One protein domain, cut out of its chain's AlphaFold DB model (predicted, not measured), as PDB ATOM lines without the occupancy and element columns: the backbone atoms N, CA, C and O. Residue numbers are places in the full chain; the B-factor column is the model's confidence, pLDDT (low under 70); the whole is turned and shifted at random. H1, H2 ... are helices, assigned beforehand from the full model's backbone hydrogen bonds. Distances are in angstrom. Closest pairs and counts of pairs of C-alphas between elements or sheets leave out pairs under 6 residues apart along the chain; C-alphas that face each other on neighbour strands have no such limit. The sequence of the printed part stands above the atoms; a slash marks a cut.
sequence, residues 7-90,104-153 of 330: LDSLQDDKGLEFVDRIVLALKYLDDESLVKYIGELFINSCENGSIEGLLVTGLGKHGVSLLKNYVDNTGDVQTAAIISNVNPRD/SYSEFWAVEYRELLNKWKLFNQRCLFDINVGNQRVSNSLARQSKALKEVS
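This is residues 7 to 90 and 104 to 153 of the 330 residues of the protein "WD repeat-containing protein mio-B" of Smittium mucronatum (UniProt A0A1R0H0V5). The model is an elongated, loose stack of helices in two rows, the chain zigzagging from one row to the other along the longest axis: H2, H4, H6 and H8 make one row, and H3, H5 and H7, running the opposite way, make the other. Short H1 packs on H2 at one end of the stack, and short H9 packs on H7 at the other end. The printed part has 134 residues with nine named helices, H1 to H9 in that order, and no named strand; the class is all helix. The radius of gyration of the C-alphas is 17.7 A, and the C-alphas span 52 by 32 by 20 A.

H1, residues 7 to 10, touches H2, residues 18 to 28, the closest C-alphas being those of Leu 10 and Arg 21, 6.0 A apart. H2 and H3, residues 31 to 48, form a helical hairpin at a shallow tilt of 12 degrees, closest at the C-alphas of Ala 25 and Leu 34, 6.3 A. H3 touches H4, residues 51 to 57, with residues 38 to 46 alone, at a steep tilt of 44 degrees, opposite ways; C-alphas 45 and 53, the closest, are 5.0 A apart. H5, residues 61 to 74, is one hub, touching four helices; its closest C-alphas to H3 are those of Leu 66 and Cys 46, 4.2 A. H5 and H6, residues 77 to 84, form a hairpin at a shallow tilt of 13 degrees, with C-alphas 67 and 80, the closest, 5.9 A apart. H7, residues 105 to 119, is the other hub and touches H6 at a steep tilt of 39 degrees, opposite ways; the closest C-alphas, of Trp 109 and Ala 81, are 4.8 A apart. H5 and H7 only just touch, with 3 pairs of C-alphas within 8 A, the closest being those of Val 64 and Tyr 105, 7.3 A. H8, residues 123 to 139, forms a hairpin with H7, closest at C-alphas 126 and 114, 5.8 A; H8 and H6 are near each other. H9, residues 147 to 151, touches H7, closest at C-alphas 149 and 111, 6.5 A, and is apart from H8. The helix packing is part aligned, part crossed: of 9 touching pairs with a tilt, 5 are at a shallow one. Every O i to N i+4 pair is within hydrogen-bond range in H2, H3, H5, H6, H7, H8 and H9; H4 has 1 of 3, beside 3 of 4 O i to N i+3 pairs, and H1 is too short for an O i to N i+4 pair.

H1 begins at C-alpha 7, (134.231, 83.091, 142.484). From first to last C-alpha, H2 measures 15.5 A, H3 25.6 A, H5 20.0 A, H7 20.8 A and H8 24.3 A. H5 begins at C-alpha 61, (136.829, 84.679, 114.930), and H9 ends at C-alpha 151, (126.485, 90.448, 93.280).

The two C-alphas farthest apart, of Asp 30 and Lys 121, are 53.8 A apart. Residues 91 to 103 are not printed, and C-alphas 90 and 104 are 9.3 A apart across the cut. Of the links printed whole, H1 to H2 and H8 to H9 are short and the others tight. The mean pLDDT of the printed part is 89.9; residues 13, 89 and 90 are under 70.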
ATOM      1  N   LEU A   7     134.524  83.949 143.634       80.94
ATOM      2  CA  LEU A   7     134.231  83.091 142.484       80.94
ATOM      3  C   LEU A   7     132.807  82.508 142.549       80.94
ATOM      4  O   LEU A   7     132.063  82.642 141.583       80.94
ATOM      5  N   ASP A   8     132.391  81.968 143.701       80.56
ATOM      6  CA  ASP A   8     131.026  81.452 143.916       80.56
ATOM      7  C   ASP A   8     129.974  82.549 143.672       80.56
ATOM      8  O   ASP A   8     128.922  82.316 143.082       80.56
ATOM      9  N   SER A   9     130.288  83.775 144.104       79.75
ATOM     10  CA  SER A   9     129.424  84.957 143.962       79.75
ATOM     11  C   SER A   9     129.362  85.485 142.520       79.75
ATOM     12  O   SER A   9     128.415  86.175 142.152       79.75
ATOM     13  N   LEU A  10     130.372  85.171 141.706       83.31
ATOM     14  CA  LEU A  10     130.498  85.542 140.293       83.31
ATOM     15  C   LEU A  10     129.908  84.485 139.339       83.31
ATOM     16  O   LEU A  10     129.742  84.766 138.148       83.31
ATOM     17  N   GLN A  11     129.594  83.292 139.849       78.00
ATOM     18  CA  GLN A  11     128.927  82.207 139.122       78.00
ATOM     19  C   GLN A  11     127.391  82.223 139.275       78.00
ATOM     20  O   GLN A  11     126.709  81.486 138.565       78.00
ATOM     21  N   ASP A  12     126.815  83.078 140.133       74.50
ATOM     22  CA  ASP A  12     125.363  83.311 140.158       74.50
ATOM     23  C   ASP A  12     124.934  84.271 139.033       74.50
ATOM     24  O   ASP A  12     124.876  85.493 139.197       74.50
ATOM     25  N   ASP A  13     124.592  83.693 137.877       65.25
ATOM     26  CA  ASP A  13     124.072  84.403 136.700       65.25
ATOM     27  C   ASP A  13     122.843  85.293 136.971       65.25
ATOM     28  O   ASP A  13     122.536  86.160 136.153       65.25
ATOM     29  N   LYS A  14     122.123  85.097 138.085       72.00
ATOM     30  CA  LYS A  14     120.890  85.839 138.406       72.00
ATOM     31  C   LYS A  14     121.123  87.067 139.285       72.00
ATOM     32  O   LYS A  14     120.207  87.875 139.422       72.00
ATOM     33  N   GLY A  15     122.302  87.197 139.894       77.50
ATOM     34  CA  GLY A  15     122.600  88.265 140.851       77.50
ATOM     35  C   GLY A  15     123.263  89.511 140.255       77.50
ATOM     36  O   GLY A  15     123.177  90.576 140.866       77.50
ATOM     37  N   LEU A  16     123.947  89.390 139.111       84.81
ATOM     38  CA  LEU A  16     124.865  90.416 138.595       84.81
ATOM     39  C   LEU A  16     124.880  90.490 137.058       84.81
ATOM     40  O   LEU A  16     124.999  89.468 136.372       84.81
ATOM     41  N   GLU A  17     124.865  91.712 136.518       88.38
ATOM     42  CA  GLU A  17     125.044  91.958 135.082       88.38
ATOM     43  C   GLU A  17     126.430  91.503 134.588       88.38
ATOM     44  O   GLU A  17     127.404  91.448 135.340       88.38
ATOM     45  N   PHE A  18     126.539  91.191 133.292       89.75
ATOM     46  CA  PHE A  18     127.772  90.666 132.690       89.75
ATOM     47  C   PHE A  18     128.973  91.619 132.853       89.75
ATOM     48  O   PHE A  18     130.092  91.184 133.132       89.75
ATOM     49  N   VAL A  19     128.739  92.931 132.732       91.31
ATOM     50  CA  VAL A  19     129.779  93.958 132.911       91.31
ATOM     51  C   VAL A  19     130.210  94.051 134.376       91.31
ATOM     52  O   VAL A  19     131.410  94.051 134.650       91.31
ATOM     53  N   ASP A  20     129.260  94.055 135.317       90.81
ATOM     54  CA  ASP A  20     129.555  94.076 136.754       90.81
ATOM     55  C   ASP A  20     130.359  92.850 137.182       90.81
ATOM     56  O   ASP A  20     131.329  92.980 137.927       90.81
ATOM     57  N   ARG A  21     130.025  91.663 136.660       91.44
ATOM     58  CA  ARG A  21     130.792  90.434 136.910       91.44
ATOM     59  C   ARG A  21     132.247  90.550 136.464       91.44
ATOM     60  O   ARG A  21     133.141  90.186 137.224       91.44
ATOM     61  N   ILE A  22     132.510  91.127 135.291       92.25
ATOM     62  CA  ILE A  22     133.881  91.378 134.819       92.25
ATOM     63  C   ILE A  22     134.590  92.432 135.685       92.25
ATOM     64  O   ILE A  22     135.745  92.235 136.059       92.25
ATOM     65  N   VAL A  23     133.915  93.523 136.063       92.44
ATOM     66  CA  VAL A  23     134.489  94.577 136.926       92.44
ATOM     67  C   VAL A  23     134.817  94.050 138.327       92.44
ATOM     68  O   VAL A  23     135.859  94.392 138.887       92.44
ATOM     69  N   LEU A  24     133.958  93.203 138.896       92.44
ATOM     70  CA  LEU A  24     134.171  92.556 140.189       92.44
ATOM     71  C   LEU A  24     135.286  91.503 140.114       92.44
ATOM     72  O   LEU A  24     136.146  91.487 140.993       92.44
ATOM     73  N   ALA A  25     135.335  90.698 139.047       92.69
ATOM     74  CA  ALA A  25     136.419  89.747 138.804       92.69
ATOM     75  C   ALA A  25     137.786  90.449 138.743       92.69
ATOM     76  O   ALA A  25     138.682  90.111 139.513       92.69
ATOM     77  N   LEU A  26     137.910  91.498 137.919       94.06
ATOM     78  CA  LEU A  26     139.121  92.323 137.771       94.06
ATOM     79  C   LEU A  26     139.559  93.050 139.058       94.06
ATOM     80  O   LEU A  26     140.668  93.580 139.111       94.06
ATOM     81  N   LYS A  27     138.689  93.133 140.071       94.75
ATOM     82  CA  LYS A  27     138.932  93.864 141.323       94.75
ATOM     83  C   LYS A  27     139.201  92.953 142.526       94.75
ATOM     84  O   LYS A  27     139.828  93.411 143.483       94.75
ATOM     85  N   TYR A  28     138.693  91.720 142.512       92.88
ATOM     86  CA  TYR A  28     138.641  90.854 143.695       92.88
ATOM     87  C   TYR A  28     139.162  89.423 143.493       92.88
ATOM     88  O   TYR A  28     139.301  88.711 144.489       92.88
ATOM     89  N   LEU A  29     139.461  88.997 142.261       93.19
ATOM     90  CA  LEU A  29     140.158  87.734 141.996       93.19
ATOM     91  C   LEU A  29     141.675  87.954 141.889       93.19
ATOM     92  O   LEU A  29     142.135  89.028 141.503       93.19
ATOM     93  N   ASP A  30     142.442  86.918 142.220       93.50
ATOM     94  CA  ASP A  30     143.854  86.787 141.854       93.50
ATOM     95  C   ASP A  30     144.020  86.440 140.361       93.50
ATOM     96  O   ASP A  30     143.061  86.040 139.701       93.50
ATOM     97  N   ASP A  31     145.243  86.556 139.833       94.31
ATOM     98  CA  ASP A  31     145.539  86.345 138.408       94.31
ATOM     99  C   ASP A  31     145.159  84.938 137.894       94.31
ATOM    100  O   ASP A  31     144.710  84.809 136.753       94.31
ATOM    101  N   GLU A  32     145.299  83.882 138.706       94.50
ATOM    102  CA  GLU A  32     144.991  82.502 138.295       94.50
ATOM    103  C   GLU A  32     143.473  82.280 138.240       94.50
ATOM    104  O   GLU A  32     142.934  81.841 137.214       94.50
ATOM    105  N   SER A  33     142.764  82.681 139.299       93.38
ATOM    106  CA  SER A  33     141.297  82.677 139.350       93.38
ATOM    107  C   SER A  33     140.678  83.550 138.256       93.38
ATOM    108  O   SER A  33     139.677  83.160 137.650       93.38
ATOM    109  N   LEU A  34     141.267  84.715 137.971       94.19
ATOM    110  CA  LEU A  34     140.803  85.656 136.951       94.19
ATOM    111  C   LEU A  34     140.951  85.082 135.537       94.19
ATOM    112  O   LEU A  34     139.993  85.121 134.766       94.19
ATOM    113  N   VAL A  35     142.120  84.527 135.194       95.06
ATOM    114  CA  VAL A  35     142.350  83.901 133.879       95.06
ATOM    115  C   VAL A  35     141.384  82.738 133.660       95.06
ATOM    116  O   VAL A  35     140.787  82.638 132.586       95.06
ATOM    117  N   LYS A  36     141.165  81.905 134.686       93.75
ATOM    118  CA  LYS A  36     140.170  80.828 134.639       93.75
ATOM    119  C   LYS A  36     138.753  81.371 134.417       93.75
ATOM    120  O   LYS A  36     138.084  80.937 133.483       93.75
ATOM    121  N   TYR A  37     138.312  82.334 135.226       93.25
ATOM    122  CA  TYR A  37     136.950  82.877 135.171       93.25
ATOM    123  C   TYR A  37     136.633  83.572 133.837       93.25
ATOM    124  O   TYR A  37     135.572  83.352 133.255       93.25
ATOM    125  N   ILE A  38     137.567  84.363 133.298       94.06
ATOM    126  CA  ILE A  38     137.402  84.997 131.980       94.06
ATOM    127  C   ILE A  38     137.398  83.944 130.857       94.06
ATOM    128  O   ILE A  38     136.658  84.103 129.886       94.06
ATOM    129  N   GLY A  39     138.154  82.849 130.996       94.38
ATOM    130  CA  GLY A  39     138.096  81.701 130.084       94.38
ATOM    131  C   GLY A  39     136.738  80.989 130.096       94.38
ATOM    132  O   GLY A  39     136.173  80.732 129.033       94.38
ATOM    133  N   GLU A  40     136.178  80.734 131.282       93.12
ATOM    134  CA  GLU A  40     134.835  80.159 131.454       93.12
ATOM    135  C   GLU A  40     133.754  81.077 130.853       93.12
ATOM    136  O   GLU A  40     132.949  80.625 130.036       93.12
ATOM    137  N   LEU A  41     133.782  82.386 131.153       92.88
ATOM    138  CA  LEU A  41     132.869  83.366 130.544       92.88
ATOM    139  C   LEU A  41     132.989  83.415 129.015       92.88
ATOM    140  O   LEU A  41     131.971  83.503 128.331       92.88
ATOM    141  N   PHE A  42     134.203  83.360 128.465       94.88
ATOM    142  CA  PHE A  42     134.450  83.385 127.020       94.88
ATOM    143  C   PHE A  42     133.832  82.173 126.306       94.88
ATOM    144  O   PHE A  42     133.187  82.344 125.267       94.88
ATOM    145  N   ILE A  43     133.992  80.967 126.865       94.75
ATOM    146  CA  ILE A  43     133.427  79.728 126.305       94.75
ATOM    147  C   ILE A  43     131.900  79.773 126.396       94.75
ATOM    148  O   ILE A  43     131.227  79.706 125.365       94.75
ATOM    149  N   ASN A  44     131.359  80.019 127.594       93.38
ATOM    150  CA  ASN A  44     129.916  80.098 127.833       93.38
ATOM    151  C   ASN A  44     129.245  81.164 126.950       93.38
ATOM    152  O   ASN A  44     128.139  80.948 126.450       93.38
ATOM    153  N   SER A  45     129.916  82.295 126.703       94.44
ATOM    154  CA  SER A  45     129.428  83.335 125.789       94.44
ATOM    155  C   SER A  45     129.327  82.845 124.344       94.44
ATOM    156  O   SER A  45     128.323  83.097 123.680       94.44
ATOM    157  N   CYS A  46     130.353  82.140 123.852       94.19
ATOM    158  CA  CYS A  46     130.368  81.601 122.491       94.19
ATOM    159  C   CYS A  46     129.303  80.519 122.291       94.19
ATOM    160  O   CYS A  46     128.622  80.519 121.267       94.19
ATOM    161  N   GLU A  47     129.152  79.606 123.251       94.75
ATOM    162  CA  GLU A  47     128.216  78.483 123.149       94.75
ATOM    163  C   GLU A  47     126.758  78.951 123.222       94.75
ATOM    164  O   GLU A  47     125.975  78.629 122.331       94.75
ATOM    165  N   ASN A  48     126.412  79.792 124.202       94.44
ATOM    166  CA  ASN A  48     125.046  80.306 124.365       94.44
ATOM    167  C   ASN A  48     124.694  81.457 123.402       94.44
ATOM    168  O   ASN A  48     123.519  81.791 123.248       94.44
ATOM    169  N   GLY A  49     125.685  82.087 122.764       95.62
ATOM    170  CA  GLY A  49     125.471  83.267 121.921       95.62
ATOM    171  C   GLY A  49     125.099  84.529 122.709       95.62
ATOM    172  O   GLY A  49     124.345  85.355 122.203       95.62
ATOM    173  N   SER A  50     125.592  84.693 123.944       94.06
ATOM    174  CA  SER A  50     125.372  85.920 124.734       94.06
ATOM    175  C   SER A  50     126.106  87.095 124.088       94.06
ATOM    176  O   SER A  50     127.327  87.071 123.931       94.06
ATOM    177  N   ILE A  51     125.360  88.131 123.702       94.62
ATOM    178  CA  ILE A  51     125.882  89.272 122.940       94.62
ATOM    179  C   ILE A  51     126.815  90.161 123.772       94.62
ATOM    180  O   ILE A  51     127.753  90.762 123.246       94.62
ATOM    181  N   GLU A  52     126.622  90.173 125.088       93.88
ATOM    182  CA  GLU A  52     127.475  90.817 126.086       93.88
ATOM    183  C   GLU A  52     128.905  90.247 126.037       93.88
ATOM    184  O   GLU A  52     129.889  90.981 126.166       93.88
ATOM    185  N   GLY A  53     129.029  88.953 125.725       94.81
ATOM    186  CA  GLY A  53     130.290  88.246 125.520       94.81
ATOM    187  C   GLY A  53     131.157  88.758 124.366       94.81
ATOM    188  O   GLY A  53     132.334  88.393 124.271       94.81
ATOM    189  N   LEU A  54     130.653  89.661 123.520       94.56
ATOM    190  CA  LEU A  54     131.488  90.427 122.585       94.56
ATOM    191  C   LEU A  54     132.539  91.292 123.300       94.56
ATOM    192  O   LEU A  54     133.578  91.583 122.707       94.56
ATOM    193  N   LEU A  55     132.324  91.641 124.574       93.88
ATOM    194  CA  LEU A  55     133.299  92.356 125.404       93.88
ATOM    195  C   LEU A  55     134.571  91.529 125.678       93.88
ATOM    196  O   LEU A  55     135.652  92.107 125.767       93.88
ATOM    197  N   VAL A  56     134.464  90.194 125.767       94.06
ATOM    198  CA  VAL A  56     135.607  89.285 126.014       94.06
ATOM    199  C   VAL A  56     136.084  88.547 124.759       94.06
ATOM    200  O   VAL A  56     137.266  88.235 124.639       94.06
ATOM    201  N   THR A  57     135.200  88.292 123.789       92.38
ATOM    202  CA  THR A  57     135.554  87.624 122.519       92.38
ATOM    203  C   THR A  57     136.040  88.592 121.432       92.38
ATOM    204  O   THR A  57     136.755  88.178 120.509       92.38
ATOM    205  N   GLY A  58     135.662  89.874 121.530       90.69
ATOM    206  CA  GLY A  58     135.875  90.903 120.512       90.69
ATOM    207  C   GLY A  58     135.212  90.573 119.169       90.69
ATOM    208  O   GLY A  58     134.625  89.515 118.976       90.69
ATOM    209  N   LEU A  59     135.390  91.423 118.154       87.31
ATOM    210  CA  LEU A  59     134.925  91.129 116.781       87.31
ATOM    211  C   LEU A  59     135.848  90.134 116.028       87.31
ATOM    212  O   LEU A  59     135.916  90.113 114.795       87.31
ATOM    213  N   GLY A  60     136.587  89.303 116.773       83.06
ATOM    214  CA  GLY A  60     137.474  88.246 116.279       83.06
ATOM    215  C   GLY A  60     136.719  86.990 115.828       83.06
ATOM    216  O   GLY A  60     135.486  86.962 115.805       83.06
ATOM    217  N   LYS A  61     137.446  85.932 115.425       84.88
ATOM    218  CA  LYS A  61     136.829  84.679 114.930       84.88
ATOM    219  C   LYS A  61     135.747  84.160 115.894       84.88
ATOM    220  O   LYS A  61     134.643  83.863 115.451       84.88
ATOM    221  N   HIS A  62     136.045  84.178 117.190       88.50
ATOM    222  CA  HIS A  62     135.149  83.758 118.268       88.50
ATOM    223  C   HIS A  62     133.893  84.634 118.391       88.50
ATOM    224  O   HIS A  62     132.802  84.083 118.418       88.50
ATOM    225  N   GLY A  63     133.999  85.966 118.316       90.38
ATOM    226  CA  GLY A  63     132.824  86.850 118.308       90.38
ATOM    227  C   GLY A  63     131.890  86.651 117.109       90.38
ATOM    228  O   GLY A  63     130.689  86.854 117.224       90.38
ATOM    229  N   VAL A  64     132.403  86.186 115.963       89.25
ATOM    230  CA  VAL A  64     131.547  85.764 114.834       89.25
ATOM    231  C   VAL A  64     130.904  84.393 115.080       89.25
ATOM    232  O   VAL A  64     129.768  84.189 114.669       89.25
ATOM    233  N   SER A  65     131.565  83.479 115.796       90.12
ATOM    234  CA  SER A  65     130.941  82.222 116.244       90.12
ATOM    235  C   SER A  65     129.833  82.468 117.277       90.12
ATOM    236  O   SER A  65     128.764  81.872 117.189       90.12
ATOM    237  N   LEU A  66     130.067  83.396 118.205       95.19
ATOM    238  CA  LEU A  66     129.096  83.896 119.176       95.19
ATOM    239  C   LEU A  66     127.899  84.539 118.464       95.19
ATOM    240  O   LEU A  66     126.766  84.151 118.722       95.19
ATOM    241  N   LEU A  67     128.134  85.452 117.509       94.94
ATOM    242  CA  LEU A  67     127.060  86.071 116.720       94.94
ATOM    243  C   LEU A  67     126.280  85.062 115.865       94.94
ATOM    244  O   LEU A  67     125.085  85.248 115.665       94.94
ATOM    245  N   LYS A  68     126.912  83.980 115.392       94.12
ATOM    246  CA  LYS A  68     126.198  82.880 114.727       94.12
ATOM    247  C   LYS A  68     125.218  82.213 115.688       94.12
ATOM    248  O   LYS A  68     124.038  82.139 115.374       94.12
ATOM    249  N   ASN A  69     125.680  81.787 116.861       96.06
ATOM    250  CA  ASN A  69     124.813  81.125 117.836       96.06
ATOM    251  C   ASN A  69     123.737  82.086 118.388       96.06
ATOM    252  O   ASN A  69     122.603  81.672 118.601       96.06
ATOM    253  N   TYR A  70     124.038  83.384 118.511       97.62
ATOM    254  CA  TYR A  70     123.050  84.433 118.790       97.62
ATOM    255  C   TYR A  70     121.947  84.491 117.719       97.62
ATOM    256  O   TYR A  70     120.766  84.488 118.064       97.62
ATOM    257  N   VAL A  71     122.300  84.505 116.426       96.94
ATOM    258  CA  VAL A  71     121.319  84.496 115.321       96.94
ATOM    259  C   VAL A  71     120.515  83.198 115.301       96.94
ATOM    260  O   VAL A  71     119.299  83.261 115.142       96.94
ATOM    261  N   ASP A  72     121.150  82.046 115.513       95.62
ATOM    262  CA  ASP A  72     120.461  80.750 115.558       95.62
ATOM    263  C   ASP A  72     119.458  80.669 116.730       95.62
ATOM    264  O   ASP A  72     118.387  80.078 116.584       95.62
ATOM    265  N   ASN A  73     119.769  81.305 117.868       97.00
ATOM    266  CA  ASN A  73     118.926  81.320 119.069       97.00
ATOM    267  C   ASN A  73     117.820  82.398 119.051       97.00
ATOM    268  O   ASN A  73     116.803  82.228 119.723       97.00
ATOM    269  N   THR A  74     118.002  83.512 118.328       97.12
ATOM    270  CA  THR A  74     117.099  84.689 118.391       97.12
ATOM    271  C   THR A  74     116.416  85.052 117.073       97.12
ATOM    272  O   THR A  74     115.380  85.715 117.081       97.12
ATOM    273  N   GLY A  75     117.000  84.674 115.935       95.50
ATOM    274  CA  GLY A  75     116.627  85.173 114.611       95.50
ATOM    275  C   GLY A  75     117.058  86.619 114.311       95.50
ATOM    276  O   GLY A  75     116.762  87.105 113.216       95.50
ATOM    277  N   ASP A  76     117.752  87.324 115.220       97.44
ATOM    278  CA  ASP A  76     118.131  88.732 115.020       97.44
ATOM    279  C   ASP A  76     119.354  88.896 114.097       97.44
ATOM    280  O   ASP A  76     120.493  89.172 114.494       97.44
ATOM    281  N   VAL A  77     119.070  88.782 112.802       96.50
ATOM    282  CA  VAL A  77     120.008  89.083 111.720       96.50
ATOM    283  C   VAL A  77     120.327  90.583 111.601       96.50
ATOM    284  O   VAL A  77     121.370  90.923 111.047       96.50
ATOM    285  N   GLN A  78     119.489  91.492 112.122       96.38
ATOM    286  CA  GLN A  78     119.747  92.941 112.084       96.38
ATOM    287  C   GLN A  78     120.960  93.278 112.953       96.38
ATOM    288  O   GLN A  78     121.924  93.879 112.469       96.38
ATOM    289  N   THR A  79     120.934  92.860 114.215       96.38
ATOM    290  CA  THR A  79     122.002  93.125 115.182       96.38
ATOM    291  C   THR A  79     123.312  92.471 114.745       96.38
ATOM    292  O   THR A  79     124.354  93.135 114.708       96.38
ATOM    293  N   ALA A  80     123.267  91.213 114.290       95.31
ATOM    294  CA  ALA A  80     124.447  90.526 113.768       95.31
ATOM    295  C   ALA A  80     125.013  91.181 112.493       95.31
ATOM    296  O   ALA A  80     126.231  91.356 112.385       95.31
ATOM    297  N   ALA A  81     124.168  91.614 111.550       94.44
ATOM    298  CA  ALA A  81     124.601  92.337 110.351       94.44
ATOM    299  C   ALA A  81     125.259  93.685 110.684       94.44
ATOM    300  O   ALA A  81     126.298  94.013 110.110       94.44
ATOM    301  N   ILE A  82     124.688  94.455 111.618       93.62
ATOM    302  CA  ILE A  82     125.226  95.757 112.036       93.62
ATOM    303  C   ILE A  82     126.584  95.581 112.723       93.62
ATOM    304  O   ILE A  82     127.576  96.143 112.258       93.62
ATOM    305  N   ILE A  83     126.654  94.769 113.782       93.06
ATOM    306  CA  ILE A  83     127.868  94.600 114.599       93.06
ATOM    307  C   ILE A  83     129.025  94.042 113.765       93.06
ATOM    308  O   ILE A  83     130.142  94.560 113.808       93.06
ATOM    309  N   SER A  84     128.764  93.012 112.962       89.06
ATOM    310  CA  SER A  84     129.809  92.348 112.178       89.06
ATOM    311  C   SER A  84     130.370  93.200 111.026       89.06
ATOM    312  O   SER A  84     131.459  92.911 110.531       89.06
ATOM    313  N   ASN A  85     129.685  94.285 110.643       87.56
ATOM    314  CA  ASN A  85     130.174  95.268 109.671       87.56
ATOM    315  C   ASN A  85     130.842  96.500 110.320       87.56
ATOM    316  O   ASN A  85     131.315  97.372 109.592       87.56
ATOM    317  N   VAL A  86     130.961  96.563 111.656       85.69
ATOM    318  CA  VAL A  86     131.779  97.584 112.351       85.69
ATOM    319  C   VAL A  86     133.274  97.350 112.112       85.69
ATOM    320  O   VAL A  86     134.010  98.304 111.865       85.69
ATOM    321  N   ASN A  87     133.718  96.090 112.140       78.31
ATOM    322  CA  ASN A  87     135.087  95.676 111.812       78.31
ATOM    323  C   ASN A  87     135.051  94.601 110.703       78.31
ATOM    324  O   ASN A  87     135.207  93.409 110.990       78.31
ATOM    325  N   PRO A  88     134.754  94.998 109.451       72.06
ATOM    326  CA  PRO A  88     134.552  94.068 108.347       72.06
ATOM    327  C   PRO A  88     135.867  93.370 107.989       72.06
ATOM    328  O   PRO A  88     136.886  94.021 107.767       72.06
ATOM    329  N   ARG A  89     135.855  92.036 107.895       67.56
ATOM    330  CA  ARG A  89     137.059  91.281 107.516       67.56
ATOM    331  C   ARG A  89     137.338  91.382 106.024       67.56
ATOM    332  O   ARG A  89     136.442  91.273 105.191       67.56
ATOM    333  N   ASP A  90     138.617  91.525 105.707       59.69
ATOM    334  CA  ASP A  90     139.130  91.468 104.346       59.69
ATOM    335  C   ASP A  90     139.179  90.003 103.874       59.69
ATOM    336  O   ASP A  90     140.089  89.252 104.236       59.69
ATOM    337  N   SER A 104     132.186  84.867 104.547       74.88
ATOM    338  CA  SER A 104     132.242  85.381 105.918       74.88
ATOM    339  C   SER A 104     130.839  85.758 106.396       74.88
ATOM    340  O   SER A 104     130.168  86.559 105.746       74.88
ATOM    341  N   TYR A 105     130.400  85.184 107.523       82.75
ATOM    342  CA  TYR A 105     129.028  85.316 108.031       82.75
ATOM    343  C   TYR A 105     128.538  86.775 108.120       82.75
ATOM    344  O   TYR A 105     127.358  87.041 107.916       82.75
ATOM    345  N   SER A 106     129.450  87.736 108.316       82.06
ATOM    346  CA  SER A 106     129.166  89.177 108.286       82.06
ATOM    347  C   SER A 106     128.584  89.686 106.963       82.06
ATOM    348  O   SER A 106     127.796  90.631 106.949       82.06
ATOM    349  N   GLU A 107     128.971  89.080 105.839       84.12
ATOM    350  CA  GLU A 107     128.435  89.399 104.516       84.12
ATOM    351  C   GLU A 107     127.122  88.656 104.252       84.12
ATOM    352  O   GLU A 107     126.214  89.242 103.669       84.12
ATOM    353  N   PHE A 108     126.978  87.422 104.750       88.31
ATOM    354  CA  PHE A 108     125.716  86.676 104.696       88.31
ATOM    355  C   PHE A 108     124.600  87.396 105.470       88.31
ATOM    356  O   PHE A 108     123.563  87.715 104.890       88.31
ATOM    357  N   TRP A 109     124.834  87.766 106.736       92.88
ATOM    358  CA  TRP A 109     123.866  88.537 107.526       92.88
ATOM    359  C   TRP A 109     123.567  89.904 106.897       92.88
ATOM    360  O   TRP A 109     122.418  90.336 106.898       92.88
ATOM    361  N   ALA A 110     124.563  90.570 106.300       91.81
ATOM    362  CA  ALA A 110     124.332  91.820 105.576       91.81
ATOM    363  C   ALA A 110     123.444  91.638 104.333       91.81
ATOM    364  O   ALA A 110     122.659  92.534 104.030       91.81
ATOM    365  N   VAL A 111     123.528  90.509 103.621       91.62
ATOM    366  CA  VAL A 111     122.614  90.185 102.513       91.62
ATOM    367  C   VAL A 111     121.210  89.879 103.042       91.62
ATOM    368  O   VAL A 111     120.259  90.543 102.628       91.62
ATOM    369  N   GLU A 112     121.073  88.961 104.001       94.12
ATOM    370  CA  GLU A 112     119.765  88.555 104.537       94.12
ATOM    371  C   GLU A 112     119.011  89.709 105.212       94.12
ATOM    372  O   GLU A 112     117.808  89.872 104.998       94.12
ATOM    373  N   TYR A 113     119.705  90.582 105.950       96.44
ATOM    374  CA  TYR A 113     119.084  91.765 106.545       96.44
ATOM    375  C   TYR A 113     118.578  92.757 105.481       96.44
ATOM    376  O   TYR A 113     117.493  93.322 105.628       96.44
ATOM    377  N   ARG A 114     119.290  92.929 104.357       94.31
ATOM    378  CA  ARG A 114     118.797  93.751 103.232       94.31
ATOM    379  C   ARG A 114     117.560  93.139 102.595       94.31
ATOM    380  O   ARG A 114     116.627  93.876 102.287       94.31
ATOM    381  N   GLU A 115     117.521  91.819 102.439       94.25
ATOM    382  CA  GLU A 115     116.341  91.142 101.904       94.25
ATOM    383  C   GLU A 115     115.157  91.171 102.873       94.25
ATOM    384  O   GLU A 115     114.018  91.305 102.427       94.25
ATOM    385  N   LEU A 116     115.389  91.147 104.187       96.44
ATOM    386  CA  LEU A 116     114.354  91.396 105.193       96.44
ATOM    387  C   LEU A 116     113.770  92.814 105.060       96.44
ATOM    388  O   LEU A 116     112.554  92.974 104.953       96.44
ATOM    389  N   LEU A 117     114.626  93.837 104.962       96.19
ATOM    390  CA  LEU A 117     114.200  95.223 104.739       96.19
ATOM    391  C   LEU A 117     113.469  95.405 103.396       96.19
ATOM    392  O   LEU A 117     112.469  96.122 103.347       96.19
ATOM    393  N   ASN A 118     113.910  94.737 102.321       92.88
ATOM    394  CA  ASN A 118     113.225  94.738 101.023       92.88
ATOM    395  C   ASN A 118     111.821  94.115 101.131       92.88
ATOM    396  O   ASN A 118     110.850  94.720 100.672       92.88
ATOM    397  N   LYS A 119     111.692  92.945 101.780       96.06
ATOM    398  CA  LYS A 119     110.407  92.256 102.030       96.06
ATOM    399  C   LYS A 119     109.444  93.136 102.839       96.06
ATOM    400  O   LYS A 119     108.255  93.187 102.530       96.06
ATOM    401  N   TRP A 120     109.956  93.881 103.821       96.12
ATOM    402  CA  TRP A 120     109.194  94.846 104.627       96.12
ATOM    403  C   TRP A 120     109.000  96.223 103.960       96.12
ATOM    404  O   TRP A 120     108.392  97.108 104.561       96.12
ATOM    405  N   LYS A 121     109.479  96.421 102.723       94.50
ATOM    406  CA  LYS A 121     109.427  97.691 101.966       94.50
ATOM    407  C   LYS A 121     110.142  98.872 102.649       94.50
ATOM    408  O   LYS A 121     109.918 100.030 102.299       94.50
ATOM    409  N   LEU A 122     111.058  98.591 103.575       93.88
ATOM    410  CA  LEU A 122     111.886  99.565 104.295       93.88
ATOM    411  C   LEU A 122     113.095  99.998 103.446       93.88
ATOM    412  O   LEU A 122     114.256  99.920 103.854       93.88
ATOM    413  N   PHE A 123     112.818 100.437 102.214       90.69
ATOM    414  CA  PHE A 123     113.833 100.717 101.197       90.69
ATOM    415  C   PHE A 123     114.797 101.833 101.621       90.69
ATOM    416  O   PHE A 123     115.996 101.739 101.366       90.69
ATOM    417  N   ASN A 124     114.302 102.853 102.330       91.50
ATOM    418  CA  ASN A 124     115.120 103.956 102.840       91.50
ATOM    419  C   ASN A 124     116.122 103.467 103.899       91.50
ATOM    420  O   ASN A 124     117.303 103.799 103.833       91.50
ATOM    421  N   GLN A 125     115.676 102.615 104.823       94.31
ATOM    422  CA  GLN A 125     116.509 101.980 105.843       94.31
ATOM    423  C   GLN A 125     117.565 101.071 105.194       94.31
ATOM    424  O   GLN A 125     118.737 101.135 105.558       94.31
ATOM    425  N   ARG A 126     117.187 100.308 104.159       94.75
ATOM    426  CA  ARG A 126     118.111  99.503 103.337       94.75
ATOM    427  C   ARG A 126     119.126 100.365 102.578       94.75
ATOM    428  O   ARG A 126     120.267  99.950 102.393       94.75
ATOM    429  N   CYS A 127     118.762 101.563 102.128       91.38
ATOM    430  CA  CYS A 127     119.704 102.504 101.514       91.38
ATOM    431  C   CYS A 127     120.670 103.111 102.542       91.38
ATOM    432  O   CYS A 127     121.868 103.169 102.274       91.38
ATOM    433  N   LEU A 128     120.185 103.493 103.727       94.69
ATOM    434  CA  LEU A 128     121.029 103.977 104.826       94.69
ATOM    435  C   LEU A 128     122.005 102.893 105.313       94.69
ATOM    436  O   LEU A 128     123.180 103.187 105.517       94.69
ATOM    437  N   PHE A 129     121.557 101.638 105.421       93.81
ATOM    438  CA  PHE A 129     122.412 100.494 105.754       93.81
ATOM    439  C   PHE A 129     123.540 100.298 104.727       93.81
ATOM    440  O   PHE A 129     124.707 100.317 105.112       93.81
ATOM    441  N   ASP A 130     123.227 100.211 103.425       92.25
ATOM    442  CA  ASP A 130     124.246 100.081 102.364       92.25
ATOM    443  C   ASP A 130     125.261 101.236 102.373       92.25
ATOM    444  O   ASP A 130     126.454 101.016 102.152       92.25
ATOM    445  N   ILE A 131     124.805 102.470 102.623       91.81
ATOM    446  CA  ILE A 131     125.675 103.652 102.697       91.81
ATOM    447  C   ILE A 131     126.593 103.570 103.921       91.81
ATOM    448  O   ILE A 131     127.796 103.795 103.784       91.81
ATOM    449  N   ASN A 132     126.059 103.218 105.091       92.94
ATOM    450  CA  ASN A 132     126.822 103.152 106.336       92.94
ATOM    451  C   ASN A 132     127.841 102.004 106.319       92.94
ATOM    452  O   ASN A 132     129.014 102.240 106.606       92.94
ATOM    453  N   VAL A 133     127.441 100.803 105.886       90.06
ATOM    454  CA  VAL A 133     128.358  99.670 105.671       90.06
ATOM    455  C   VAL A 133     129.431 100.040 104.647       90.06
ATOM    456  O   VAL A 133     130.616  99.804 104.881       90.06
ATOM    457  N   GLY A 134     129.059 100.678 103.534       90.69
ATOM    458  CA  GLY A 134     130.026 101.096 102.521       90.69
ATOM    459  C   GLY A 134     131.024 102.139 103.027       90.69
ATOM    460  O   GLY A 134     132.220 102.029 102.752       90.69
ATOM    461  N   ASN A 135     130.570 103.119 103.808       90.75
ATOM    462  CA  ASN A 135     131.441 104.103 104.453       90.75
ATOM    463  C   ASN A 135     132.391 103.438 105.459       90.75
ATOM    464  O   ASN A 135     133.585 103.727 105.434       90.75
ATOM    465  N   GLN A 136     131.891 102.507 106.279       89.44
ATOM    466  CA  GLN A 136     132.699 101.799 107.273       89.44
ATOM    467  C   GLN A 136     133.718 100.839 106.639       89.44
ATOM    468  O   GLN A 136     134.813 100.652 107.164       89.44
ATOM    469  N   ARG A 137     133.425 100.272 105.464       89.50
ATOM    470  CA  ARG A 137     134.427  99.533 104.678       89.50
ATOM    471  C   ARG A 137     135.530 100.459 104.158       89.50
ATOM    472  O   ARG A 137     136.700 100.113 104.280       89.50
ATOM    473  N   VAL A 138     135.183 101.646 103.654       90.88
ATOM    474  CA  VAL A 138     136.167 102.630 103.159       90.88
ATOM    475  C   VAL A 138     137.044 103.195 104.283       90.88
ATOM    476  O   VAL A 138     138.248 103.332 104.081       90.88
ATOM    477  N   SER A 139     136.499 103.462 105.477       90.06
ATOM    478  CA  SER A 139     137.298 103.914 106.632       90.06
ATOM    479  C   SER A 139     138.289 102.852 107.134       90.06
ATOM    480  O   SER A 139     139.331 103.203 107.680       90.06
ATOM    481  N   ASN A 140     138.017 101.568 106.876       86.62
ATOM    482  CA  ASN A 140     138.925 100.443 107.124       86.62
ATOM    483  C   ASN A 140     139.807 100.087 105.901       86.62
ATOM    484  O   ASN A 140     140.354  98.988 105.829       86.62
ATOM    485  N   SER A 141     139.968 101.000 104.934       89.00
ATOM    486  CA  SER A 141     140.762 100.814 103.700       89.00
ATOM    487  C   SER A 141     140.311  99.654 102.789       89.00
ATOM    488  O   SER A 141     141.094  99.166 101.973       89.00
ATOM    489  N   LEU A 142     139.051  99.217 102.884       85.75
ATOM    490  CA  LEU A 142     138.472  98.170 102.036       85.75
ATOM    491  C   LEU A 142     137.650  98.748 100.875       85.75
ATOM    492  O   LEU A 142     137.194  99.893 100.887       85.75
ATOM    493  N   ALA A 143     137.368  97.901  99.881       87.12
ATOM    494  CA  ALA A 143     136.409  98.220  98.829       87.12
ATOM    495  C   ALA A 143     135.009  98.521  99.409       87.12
ATOM    496  O   ALA A 143     134.476  97.756 100.222       87.12
ATOM    497  N   ARG A 144     134.394  99.617  98.927       88.25
ATOM    498  CA  ARG A 144     133.106 100.176  99.401       88.25
ATOM    499  C   ARG A 144     131.915  99.214  99.321       88.25
ATOM    500  O   ARG A 144     130.914  99.421  99.992       88.25
ATOM    501  N   GLN A 145     132.012  98.163  98.517       85.19
ATOM    502  CA  GLN A 145     131.113  97.013  98.563       85.19
ATOM    503  C   GLN A 145     131.960  95.746  98.573       85.19
ATOM    504  O   GLN A 145     133.040  95.712  97.976       85.19
ATOM    505  N   SER A 146     131.461  94.703  99.230       82.19
ATOM    506  CA  SER A 146     132.043  93.375  99.102       82.19
ATOM    507  C   SER A 146     131.672  92.706  97.780       82.19
ATOM    508  O   SER A 146     130.851  93.227  97.023       82.19
ATOM    509  N   LYS A 147     132.246  91.527  97.515       80.88
ATOM    510  CA  LYS A 147     131.844  90.694  96.376       80.88
ATOM    511  C   LYS A 147     130.366  90.295  96.487       80.88
ATOM    512  O   LYS A 147     129.602  90.625  95.586       80.88
ATOM    513  N   ALA A 148     129.952  89.710  97.616       81.75
ATOM    514  CA  ALA A 148     128.571  89.272  97.831       81.75
ATOM    515  C   ALA A 148     127.567  90.435  97.713       81.75
ATOM    516  O   ALA A 148     126.619  90.362  96.932       81.75
ATOM    517  N   LEU A 149     127.819  91.561  98.397       81.94
ATOM    518  CA  LEU A 149     126.950  92.743  98.325       81.94
ATOM    519  C   LEU A 149     126.883  93.352  96.917       81.94
ATOM    520  O   LEU A 149     125.854  93.922  96.558       81.94
ATOM    521  N   LYS A 150     127.947  93.241  96.115       83.94
ATOM    522  CA  LYS A 150     127.984  93.701  94.719       83.94
ATOM    523  C   LYS A 150     127.252  92.752  93.765       83.94
ATOM    524  O   LYS A 150     126.712  93.220  92.769       83.94
ATOM    525  N   GLU A 151     127.211  91.456  94.064       82.38
ATOM    526  CA  GLU A 151     126.485  90.448  93.280       82.38
ATOM    527  C   GLU A 151     124.967  90.550  93.489       82.38
ATOM    528  O   GLU A 151     124.223  90.544  92.510       82.38
ATOM    529  N   VAL A 152     124.499  90.773  94.727       82.00
ATOM    530  CA  VAL A 152     123.066  91.018  95.011       82.00
ATOM    531  C   VAL A 152     122.610  92.464  94.757       82.00
ATOM    532  O   VAL A 152     121.419  92.766  94.836       82.00
ATOM    533  N   SER A 153     123.524  93.395  94.467       77.44
ATOM    534  CA  SER A 153     123.163  94.776  94.115       77.44
ATOM    535  C   SER A 153     122.985  94.922  92.609       77.44
ATOM    536  O   SER A 153     123.953  95.043  91.858       77.44
TER     537      SER A 153